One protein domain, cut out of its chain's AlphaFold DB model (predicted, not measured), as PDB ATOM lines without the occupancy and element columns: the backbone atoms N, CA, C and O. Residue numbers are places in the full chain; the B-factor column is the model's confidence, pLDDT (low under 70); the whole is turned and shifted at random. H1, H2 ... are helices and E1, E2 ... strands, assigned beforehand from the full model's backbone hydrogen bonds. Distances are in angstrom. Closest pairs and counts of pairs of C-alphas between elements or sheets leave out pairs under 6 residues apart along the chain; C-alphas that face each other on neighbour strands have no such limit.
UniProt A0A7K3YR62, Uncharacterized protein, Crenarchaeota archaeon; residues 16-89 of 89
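AT A GLANCE: This is residues 16 to 89 of the 89 residues of an uncharacterized protein of Crenarchaeota archaeon (UniProt A0A7K3YR62). A small body with a long arm: the strands E1, E2 and E3 make one sheet with the short helix H1 over one face and no named element over the other, and residues 60 to 89, which include the long helix H2, stick out and make most of the length. The printed part has 74 residues, with named elements in the order E1, E2, H1, E3, H2; the sheet runs E2, E1, E3, antiparallel throughout, and the class is mixed, helices and strands. The whole is extended, with a radius of gyration of the C-alphas of 22.1 A and spans of 66 by 30 by 19 A.

HOW THE PARTS SIT: E1, residues 16 to 20, is the inner strand and forms a hairpin with E2, residues 28 to 33, antiparallel at 158 degrees; N 17 and O 31 are within hydrogen-bond range at 2.8 A. E3, residues 50 to 55, is antiparallel to E1 at 167 degrees, with N 18 and O 52 at 2.8 A. H1, residues 38 to 46, is on the sheet at a height of 9.5 A; its closest C-alphas to E3 are those of Val 41 and Val 51, 6.9 A apart. It runs along the strands, at 9 degrees to E3 on the local plane. E2, H1 and E3 form a split strand-helix-strand unit, two strands running the same way with E1 between them, and its crossover is right-handed. H2, residues 65 to 85, is not on the sheet and is apart from H1. In H1 and H2 every O i to N i+4 pair is within hydrogen-bond range.

IN THESE COORDINATES: E1 begins at C-alpha 16 (316.388, 149.918, 197.151). E2 is 16.2 A long, E3 17.2 A and H2 31.0 A, ending at C-alpha 85 (349.057, 162.743, 167.398).

THE WHOLE: The C-alphas farthest apart are those of His 46 and Ser 88, 66.2 A. The printed part has no cut and no long link. Residues 58 to 89 have pLDDT under 70.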
ATOM      1  N   GLN A  16     315.371 150.913 197.429       92.44
ATOM      2  CA  GLN A  16     316.388 149.918 197.151       92.44
ATOM      3  C   GLN A  16     316.684 149.184 198.460       92.44
ATOM      4  O   GLN A  16     316.968 149.807 199.487       92.44
ATOM      5  N   ILE A  17     316.575 147.863 198.413       94.00
ATOM      6  CA  ILE A  17     316.816 146.953 199.527       94.00
ATOM      7  C   ILE A  17     318.051 146.132 199.170       94.00
ATOM      8  O   ILE A  17     318.075 145.487 198.124       94.00
ATOM      9  N   LEU A  18     319.069 146.171 200.024       94.81
ATOM     10  CA  LEU A  18     320.270 145.357 199.903       94.81
ATOM     11  C   LEU A  18     320.228 144.290 200.992       94.81
ATOM     12  O   LEU A  18     320.169 144.616 202.179       94.81
ATOM     13  N   LEU A  19     320.253 143.032 200.572       95.50
ATOM     14  CA  LEU A  19     320.310 141.857 201.431       95.50
ATOM     15  C   LEU A  19     321.736 141.314 201.365       95.50
ATOM     16  O   LEU A  19     322.149 140.787 200.332       95.50
ATOM     17  N   LEU A  20     322.497 141.504 202.440       95.31
ATOM     18  CA  LEU A  20     323.859 140.990 202.565       95.31
ATOM     19  C   LEU A  20     323.772 139.620 203.216       95.31
ATOM     20  O   LEU A  20     323.318 139.511 204.366       95.31
ATOM     21  N   HIS A  21     324.159 138.592 202.472       92.69
ATOM     22  CA  HIS A  21     324.194 137.228 202.974       92.69
ATOM     23  C   HIS A  21     325.403 137.049 203.887       92.69
ATOM     24  O   HIS A  21     326.476 137.603 203.652       92.69
ATOM     25  N   ASN A  22     325.211 136.295 204.964       87.25
ATOM     26  CA  ASN A  22     326.292 135.919 205.866       87.25
ATOM     27  C   ASN A  22     326.893 134.584 205.407       87.25
ATOM     28  O   ASN A  22     326.795 133.570 206.096       87.25
ATOM     29  N   ASP A  23     327.433 134.578 204.192       87.44
ATOM     30  CA  ASP A  23     328.058 133.413 203.575       87.44
ATOM     31  C   ASP A  23     329.529 133.681 203.226       87.44
ATOM     32  O   ASP A  23     330.044 134.796 203.338       87.44
ATOM     33  N   VAL A  24     330.234 132.619 202.829       87.50
ATOM     34  CA  VAL A  24     331.662 132.675 202.474       87.50
ATOM     35  C   VAL A  24     331.901 133.550 201.239       87.50
ATOM     36  O   VAL A  24     332.979 134.124 201.091       87.50
ATOM     37  N   ASN A  25     330.897 133.667 200.371       88.69
ATOM     38  CA  ASN A  25     330.989 134.392 199.110       88.69
ATOM     39  C   ASN A  25     330.735 135.896 199.282       88.69
ATOM     40  O   ASN A  25     331.081 136.669 198.392       88.69
ATOM     41  N   GLN A  26     330.198 136.310 200.436       84.06
ATOM     42  CA  GLN A  26     329.791 137.682 200.738       84.06
ATOM     43  C   GLN A  26     328.795 138.219 199.702       84.06
ATOM     44  O   GLN A  26     328.875 139.377 199.276       84.06
ATOM     45  N   ASP A  27     327.860 137.365 199.284       90.50
ATOM     46  CA  ASP A  27     326.920 137.696 198.222       90.50
ATOM     47  C   ASP A  27     325.936 138.796 198.658       90.50
ATOM     48  O   ASP A  27     325.465 138.867 199.800       90.50
ATOM     49  N   VAL A  28     325.589 139.672 197.709       91.94
ATOM     50  CA  VAL A  28     324.644 140.775 197.926       91.94
ATOM     51  C   VAL A  28     323.511 140.690 196.916       91.94
ATOM     52  O   VAL A  28     323.726 140.751 195.707       91.94
ATOM     53  N   SER A  29     322.279 140.609 197.415       92.62
ATOM     54  CA  SER A  29     321.074 140.699 196.585       92.62
ATOM     55  C   SER A  29     320.478 142.100 196.666       92.62
ATOM     56  O   SER A  29     320.282 142.639 197.756       92.62
ATOM     57  N   VAL A  30     320.173 142.696 195.513       91.88
ATOM     58  CA  VAL A  30     319.590 144.041 195.425       91.88
ATOM     59  C   VAL A  30     318.178 143.948 194.865       91.88
ATOM     60  O   VAL A  30     317.970 143.425 193.773       91.88
ATOM     61  N   GLN A  31     317.209 144.492 195.598       91.94
ATOM     62  CA  GLN A  31     315.813 144.559 195.182       91.94
ATOM     63  C   GLN A  31     315.340 146.011 195.128       91.94
ATOM     64  O   GLN A  31     315.407 146.738 196.118       91.94
ATOM     65  N   GLU A  32     314.808 146.422 193.979       91.50
ATOM     66  CA  GLU A  32     314.136 147.710 193.826       91.50
ATOM     67  C   GLU A  32     312.621 147.511 193.859       91.50
ATOM     68  O   GLU A  32     312.073 146.713 193.099       91.50
ATOM     69  N   THR A  33     311.935 148.209 194.761       90.06
ATOM     70  CA  THR A  33     310.496 148.022 194.974       90.06
ATOM     71  C   THR A  33     309.844 149.276 195.539       90.06
ATOM     72  O   THR A  33     310.452 150.019 196.302       90.06
ATOM     73  N   GLU A  34     308.579 149.514 195.201       91.62
ATOM     74  CA  GLU A  34     307.774 150.586 195.806       91.62
ATOM     75  C   GLU A  34     307.359 150.259 197.250       91.62
ATOM     76  O   GLU A  34     307.042 151.153 198.033       91.62
ATOM     77  N   LYS A  35     307.357 148.971 197.622       91.88
ATOM     78  CA  LYS A  35     306.981 148.502 198.961       91.88
ATOM     79  C   LYS A  35     307.971 147.472 199.473       91.88
ATOM     80  O   LYS A  35     308.284 146.500 198.786       91.88
ATOM     81  N   VAL A  36     308.413 147.659 200.710       91.31
ATOM     82  CA  VAL A  36     309.302 146.718 201.394       91.31
ATOM     83  C   VAL A  36     308.520 145.461 201.775       91.31
ATOM     84  O   VAL A  36     307.526 145.536 202.497       91.31
ATOM     85  N   ASN A  37     308.980 144.298 201.312       93.56
ATOM     86  CA  ASN A  37     308.435 143.016 201.744       93.56
ATOM     87  C   ASN A  37     309.079 142.595 203.077       93.56
ATOM     88  O   ASN A  37     310.158 142.003 203.104       93.56
ATOM     89  N   PHE A  38     308.402 142.887 204.190       94.81
ATOM     90  CA  PHE A  38     308.907 142.565 205.527       94.81
ATOM     91  C   PHE A  38     309.015 141.066 205.822       94.81
ATOM     92  O   PHE A  38     309.747 140.706 206.739       94.81
ATOM     93  N   TYR A  39     308.320 140.199 205.077       96.38
ATOM     94  CA  TYR A  39     308.482 138.751 205.229       96.38
ATOM     95  C   TYR A  39     309.909 138.338 204.848       96.38
ATOM     96  O   TYR A  39     310.621 137.776 205.674       96.38
ATOM     97  N   ILE A  40     310.360 138.754 203.661       94.12
ATOM     98  CA  ILE A  40     311.717 138.483 203.160       94.12
ATOM     99  C   ILE A  40     312.768 139.120 204.075       94.12
ATOM    100  O   ILE A  40     313.762 138.489 204.413       94.12
ATOM    101  N   VAL A  41     312.540 140.361 204.527       95.62
ATOM    102  CA  VAL A  41     313.467 141.046 205.446       95.62
ATOM    103  C   VAL A  41     313.623 140.274 206.757       95.62
ATOM    104  O   VAL A  41     314.742 140.093 207.227       95.62
ATOM    105  N   LYS A  42     312.517 139.816 207.355       97.56
ATOM    106  CA  LYS A  42     312.562 139.047 208.606       97.56
ATOM    107  C   LYS A  42     313.264 137.710 208.425       97.56
ATOM    108  O   LYS A  42     314.086 137.362 209.264       97.56
ATOM    109  N   GLU A  43     312.952 136.991 207.353       96.81
ATOM    110  CA  GLU A  43     313.598 135.718 207.025       96.81
ATOM    111  C   GLU A  43     315.113 135.894 206.853       96.81
ATOM    112  O   GLU A  43     315.899 135.183 207.477       96.81
ATOM    113  N   HIS A  44     315.532 136.915 206.098       96.25
ATOM    114  CA  HIS A  44     316.946 137.217 205.866       96.25
ATOM    115  C   HIS A  44     317.701 137.551 207.159       96.25
ATOM    116  O   HIS A  44     318.794 137.037 207.395       96.25
ATOM    117  N   LEU A  45     317.105 138.380 208.024       95.75
ATOM    118  CA  LEU A  45     317.682 138.725 209.327       95.75
ATOM    119  C   LEU A  45     317.748 137.514 210.268       95.75
ATOM    120  O   LEU A  45     318.730 137.355 210.990       95.75
ATOM    121  N   HIS A  46     316.730 136.649 210.260       96.88
ATOM    122  CA  HIS A  46     316.712 135.428 211.071       96.88
ATOM    123  C   HIS A  46     317.848 134.470 210.687       96.88
ATOM    124  O   HIS A  46     318.445 133.838 211.555       96.88
ATOM    125  N   ASN A  47     318.203 134.422 209.403       93.69
ATOM    126  CA  ASN A  47     319.326 133.628 208.902       93.69
ATOM    127  C   ASN A  47     320.703 134.263 209.198       93.69
ATOM    128  O   ASN A  47     321.725 133.777 208.720       93.69
ATOM    129  N   GLY A  48     320.751 135.346 209.981       94.19
ATOM    130  CA  GLY A  48     321.987 136.029 210.367       94.19
ATOM    131  C   GLY A  48     322.529 136.995 209.313       94.19
ATOM    132  O   GLY A  48     323.636 137.506 209.475       94.19
ATOM    133  N   GLY A  49     321.774 137.255 208.242       94.25
ATOM    134  CA  GLY A  49     322.116 138.255 207.235       94.25
ATOM    135  C   GLY A  49     321.871 139.687 207.717       94.25
ATOM    136  O   GLY A  49     321.253 139.933 208.753       94.25
ATOM    137  N   SER A  50     322.335 140.662 206.937       95.69
ATOM    138  CA  SER A  50     322.095 142.091 207.187       95.69
ATOM    139  C   SER A  50     321.249 142.714 206.083       95.69
ATOM    140  O   SER A  50     321.347 142.324 204.920       95.69
ATOM    141  N   VAL A  51     320.424 143.702 206.437       96.44
ATOM    142  CA  VAL A  51     319.515 144.373 205.499       96.44
ATOM    143  C   VAL A  51     319.712 145.883 205.550       96.44
ATOM    144  O   VAL A  51     319.612 146.489 206.617       96.44
ATOM    145  N   PHE A  52     319.922 146.500 204.388       94.62
ATOM    146  CA  PHE A  52     319.950 147.955 204.231       94.62
ATOM    147  C   PHE A  52     318.793 148.393 203.344       94.62
ATOM    148  O   PHE A  52     318.610 147.874 202.247       94.62
ATOM    149  N   ILE A  53     318.019 149.368 203.815       93.12
ATOM    150  CA  ILE A  53     316.868 149.909 203.091       93.12
ATOM    151  C   ILE A  53     317.104 151.395 202.886       93.12
ATOM    152  O   ILE A  53     317.371 152.134 203.833       93.12
ATOM    153  N   THR A  54     316.993 151.840 201.643       90.50
ATOM    154  CA  THR A  54     317.237 153.231 201.274       90.50
ATOM    155  C   THR A  54     316.238 153.688 200.220       90.50
ATOM    156  O   THR A  54     315.783 152.909 199.386       90.50
ATOM    157  N   SER A  55     315.849 154.961 200.278       87.88
ATOM    158  CA  SER A  55     315.003 155.572 199.254       87.88
ATOM    159  C   SER A  55     315.858 155.891 198.029       87.88
ATOM    160  O   SER A  55     316.845 156.624 198.130       87.88
ATOM    161  N   LYS A  56     315.464 155.370 196.864       79.25
ATOM    162  CA  LYS A  56     316.178 155.572 195.595       79.25
ATOM    163  C   LYS A  56     316.240 157.053 195.216       79.25
ATOM    164  O   LYS A  56     317.279 157.539 194.778       79.25
ATOM    165  N   ASP A  57     315.166 157.793 195.473       71.12
ATOM    166  CA  ASP A  57     315.071 159.221 195.150       71.12
ATOM    167  C   ASP A  57     315.998 160.105 196.008       71.12
ATOM    168  O   ASP A  57     316.378 161.208 195.595       71.12
ATOM    169  N   ASN A  58     316.416 159.608 197.177       65.00
ATOM    170  CA  ASN A  58     317.329 160.300 198.087       65.00
ATOM    171  C   ASN A  58     318.805 159.930 197.880       65.00
ATOM    172  O   ASN A  58     319.673 160.586 198.461       65.00
ATOM    173  N   GLN A  59     319.129 158.976 197.001       61.03
ATOM    174  CA  GLN A  59     320.512 158.666 196.616       61.03
ATOM    175  C   GLN A  59     321.073 159.668 195.597       61.03
ATOM    176  O   GLN A  59     321.664 159.314 194.576       61.03
ATOM    177  N   LYS A  60     320.917 160.967 195.864       61.12
ATOM    178  CA  LYS A  60     321.645 161.987 195.110       61.12
ATOM    179  C   LYS A  60     323.106 161.905 195.533       61.12
ATOM    180  O   LYS A  60     323.497 162.525 196.520       61.12
ATOM    181  N   ILE A  61     323.915 161.169 194.771       59.06
ATOM    182  CA  ILE A  61     325.371 161.296 194.830       59.06
ATOM    183  C   ILE A  61     325.672 162.751 194.464       59.06
ATOM    184  O   ILE A  61     325.670 163.136 193.293       59.06
ATOM    185  N   LYS A  62     325.857 163.598 195.480       59.59
ATOM    186  CA  LYS A  62     326.340 164.961 195.290       59.59
ATOM    187  C   LYS A  62     327.792 164.834 194.864       59.59
ATOM    188  O   LYS A  62     328.692 164.807 195.699       59.59
ATOM    189  N   TYR A  63     328.026 164.722 193.561       56.44
ATOM    190  CA  TYR A  63     329.367 164.890 193.030       56.44
ATOM    191  C   TYR A  63     329.854 166.263 193.483       56.44
ATOM    192  O   TYR A  63     329.223 167.280 193.195       56.44
ATOM    193  N   SER A  64     330.958 166.289 194.230       62.31
ATOM    194  CA  SER A  64     331.658 167.536 194.512       62.31
ATOM    195  C   SER A  64     331.875 168.250 193.180       62.31
ATOM    196  O   SER A  64     332.438 167.675 192.246       62.31
ATOM    197  N   THR A  65     331.433 169.501 193.070       58.34
ATOM    198  CA  THR A  65     331.592 170.336 191.867       58.34
ATOM    199  C   THR A  65     333.056 170.404 191.414       58.34
ATOM    200  O   THR A  65     333.342 170.555 190.228       58.34
ATOM    201  N   LYS A  66     334.009 170.205 192.339       58.44
ATOM    202  CA  LYS A  66     335.442 170.081 192.030       58.44
ATOM    203  C   LYS A  66     335.760 168.827 191.202       58.44
ATOM    204  O   LYS A  66     336.540 168.915 190.259       58.44
ATOM    205  N   ALA A  67     335.134 167.686 191.501       58.00
ATOM    206  CA  ALA A  67     335.332 166.440 190.758       58.00
ATOM    207  C   ALA A  67     334.784 166.542 189.324       58.00
ATOM    208  O   ALA A  67     335.490 166.194 188.380       58.00
ATOM    209  N   GLN A  68     333.584 167.105 189.135       58.56
ATOM    210  CA  GLN A  68     333.015 167.332 187.795       58.56
ATOM    211  C   GLN A  68     333.887 168.258 186.936       58.56
ATOM    212  O   GLN A  68     334.155 167.955 185.771       58.56
ATOM    213  N   ASN A  69     334.391 169.351 187.518       59.41
ATOM    214  CA  ASN A  69     335.276 170.279 186.812       59.41
ATOM    215  C   ASN A  69     336.616 169.634 186.426       59.41
ATOM    216  O   ASN A  69     337.127 169.897 185.336       59.41
ATOM    217  N   ASN A  70     337.172 168.768 187.277       59.44
ATOM    218  CA  ASN A  70     338.412 168.052 186.976       59.44
ATOM    219  C   ASN A  70     338.219 167.013 185.860       59.44
ATOM    220  O   ASN A  70     339.036 166.965 184.942       59.44
ATOM    221  N   TYR A  71     337.112 166.261 185.862       58.56
ATOM    222  CA  TYR A  71     336.775 165.337 184.769       58.56
ATOM    223  C   TYR A  71     336.561 166.065 183.431       58.56
ATOM    224  O   TYR A  71     337.050 165.614 182.391       58.56
ATOM    225  N   ALA A  72     335.879 167.215 183.439       60.97
ATOM    226  CA  ALA A  72     335.683 168.024 182.236       60.97
ATOM    227  C   ALA A  72     337.007 168.591 181.689       60.97
ATOM    228  O   ALA A  72     337.222 168.596 180.476       60.97
ATOM    229  N   LYS A  73     337.917 169.035 182.568       59.81
ATOM    230  CA  LYS A  73     339.264 169.493 182.183       59.81
ATOM    231  C   LYS A  73     340.128 168.348 181.641       59.81
ATOM    232  O   LYS A  73     340.749 168.512 180.595       59.81
ATOM    233  N   ALA A  74     340.104 167.177 182.279       59.34
ATOM    234  CA  ALA A  74     340.840 165.999 181.820       59.34
ATOM    235  C   ALA A  74     340.395 165.541 180.418       59.34
ATOM    236  O   ALA A  74     341.234 165.278 179.559       59.34
ATOM    237  N   ARG A  75     339.082 165.543 180.135       58.22
ATOM    238  CA  ARG A  75     338.548 165.225 178.796       58.22
ATOM    239  C   ARG A  75     339.002 166.200 177.706       58.22
ATOM    240  O   ARG A  75     339.293 165.762 176.595       58.22
ATOM    241  N   LYS A  76     339.094 167.502 178.008       58.69
ATOM    242  CA  LYS A  76     339.616 168.505 177.058       58.69
ATOM    243  C   LYS A  76     341.084 168.243 176.714       58.69
ATOM    244  O   LYS A  76     341.454 168.337 175.547       58.69
ATOM    245  N   ASN A  77     341.884 167.848 177.703       58.12
ATOM    246  CA  ASN A  77     343.307 167.566 177.507       58.12
ATOM    247  C   ASN A  77     343.535 166.292 176.676       58.12
ATOM    248  O   ASN A  77     344.381 166.293 175.786       58.12
ATOM    249  N   ILE A  78     342.738 165.238 176.882       58.62
ATOM    250  CA  ILE A  78     342.819 164.006 176.073       58.62
ATOM    251  C   ILE A  78     342.442 164.279 174.611       58.62
ATOM    252  O   ILE A  78     343.141 163.845 173.696       58.62
ATOM    253  N   GLY A  79     341.372 165.047 174.373       57.91
ATOM    254  CA  GLY A  79     340.970 165.427 173.016       57.91
ATOM    255  C   GLY A  79     342.006 166.293 172.290       57.91
ATOM    256  O   GLY A  79     342.093 166.242 171.065       57.91
ATOM    257  N   PHE A  80     342.802 167.072 173.026       58.41
ATOM    258  CA  PHE A  80     343.912 167.849 172.475       58.41
ATOM    259  C   PHE A  80     345.102 166.957 172.092       58.41
ATOM    260  O   PHE A  80     345.590 167.057 170.968       58.41
ATOM    261  N   LEU A  81     345.502 166.034 172.972       57.16
ATOM    262  CA  LEU A  81     346.603 165.091 172.726       57.16
ATOM    263  C   LEU A  81     346.329 164.179 171.522       57.16
ATOM    264  O   LEU A  81     347.192 164.013 170.662       57.16
ATOM    265  N   PHE A  82     345.104 163.659 171.400       54.16
ATOM    266  CA  PHE A  82     344.717 162.838 170.249       54.16
ATOM    267  C   PHE A  82     344.779 163.633 168.932       54.16
ATOM    268  O   PHE A  82     345.214 163.130 167.901       54.16
ATOM    269  N   ARG A  83     344.395 164.914 168.972       54.66
ATOM    270  CA  ARG A  83     344.401 165.802 167.802       54.66
ATOM    271  C   ARG A  83     345.814 166.231 167.387       54.66
ATOM    272  O   ARG A  83     346.014 166.539 166.215       54.66
ATOM    273  N   GLN A  84     346.770 166.257 168.318       58.03
ATOM    274  CA  GLN A  84     348.189 166.450 168.008       58.03
ATOM    275  C   GLN A  84     348.781 165.200 167.355       58.03
ATOM    276  O   GLN A  84     349.364 165.322 166.286       58.03
ATOM    277  N   TYR A  85     348.536 164.013 167.921       52.88
ATOM    278  CA  TYR A  85     349.057 162.743 167.398       52.88
ATOM    279  C   TYR A  85     348.652 162.479 165.935       52.88
ATOM    280  O   TYR A  85     349.496 162.132 165.111       52.88
ATOM    281  N   VAL A  86     347.385 162.737 165.588       57.38
ATOM    282  CA  VAL A  86     346.856 162.582 164.216       57.38
ATOM    283  C   VAL A  86     347.412 163.626 163.231       57.38
ATOM    284  O   VAL A  86     347.373 163.403 162.030       57.38
ATOM    285  N   ARG A  87     347.919 164.774 163.703       54.94
ATOM    286  CA  ARG A  87     348.496 165.831 162.845       54.94
ATOM    287  C   ARG A  87     349.996 165.679 162.594       54.94
ATOM    288  O   ARG A  87     350.520 166.360 161.722       54.94
ATOM    289  N   SER A  88     350.671 164.867 163.399       55.50
ATOM    290  CA  SER A  88     352.114 164.610 163.332       55.50
ATOM    291  C   SER A  88     352.459 163.222 162.774       55.50
ATOM    292  O   SER A  88     353.622 162.832 162.836       55.50
ATOM    293  N   SER A  89     351.460 162.490 162.266       50.16
ATOM    294  CA  SER A  89     351.606 161.276 161.446       50.16
ATOM    295  C   SER A  89     351.258 161.609 160.000       50.16
ATOM    296  O   SER A  89     351.847 160.977 159.100       50.16
TER     297      SER A  89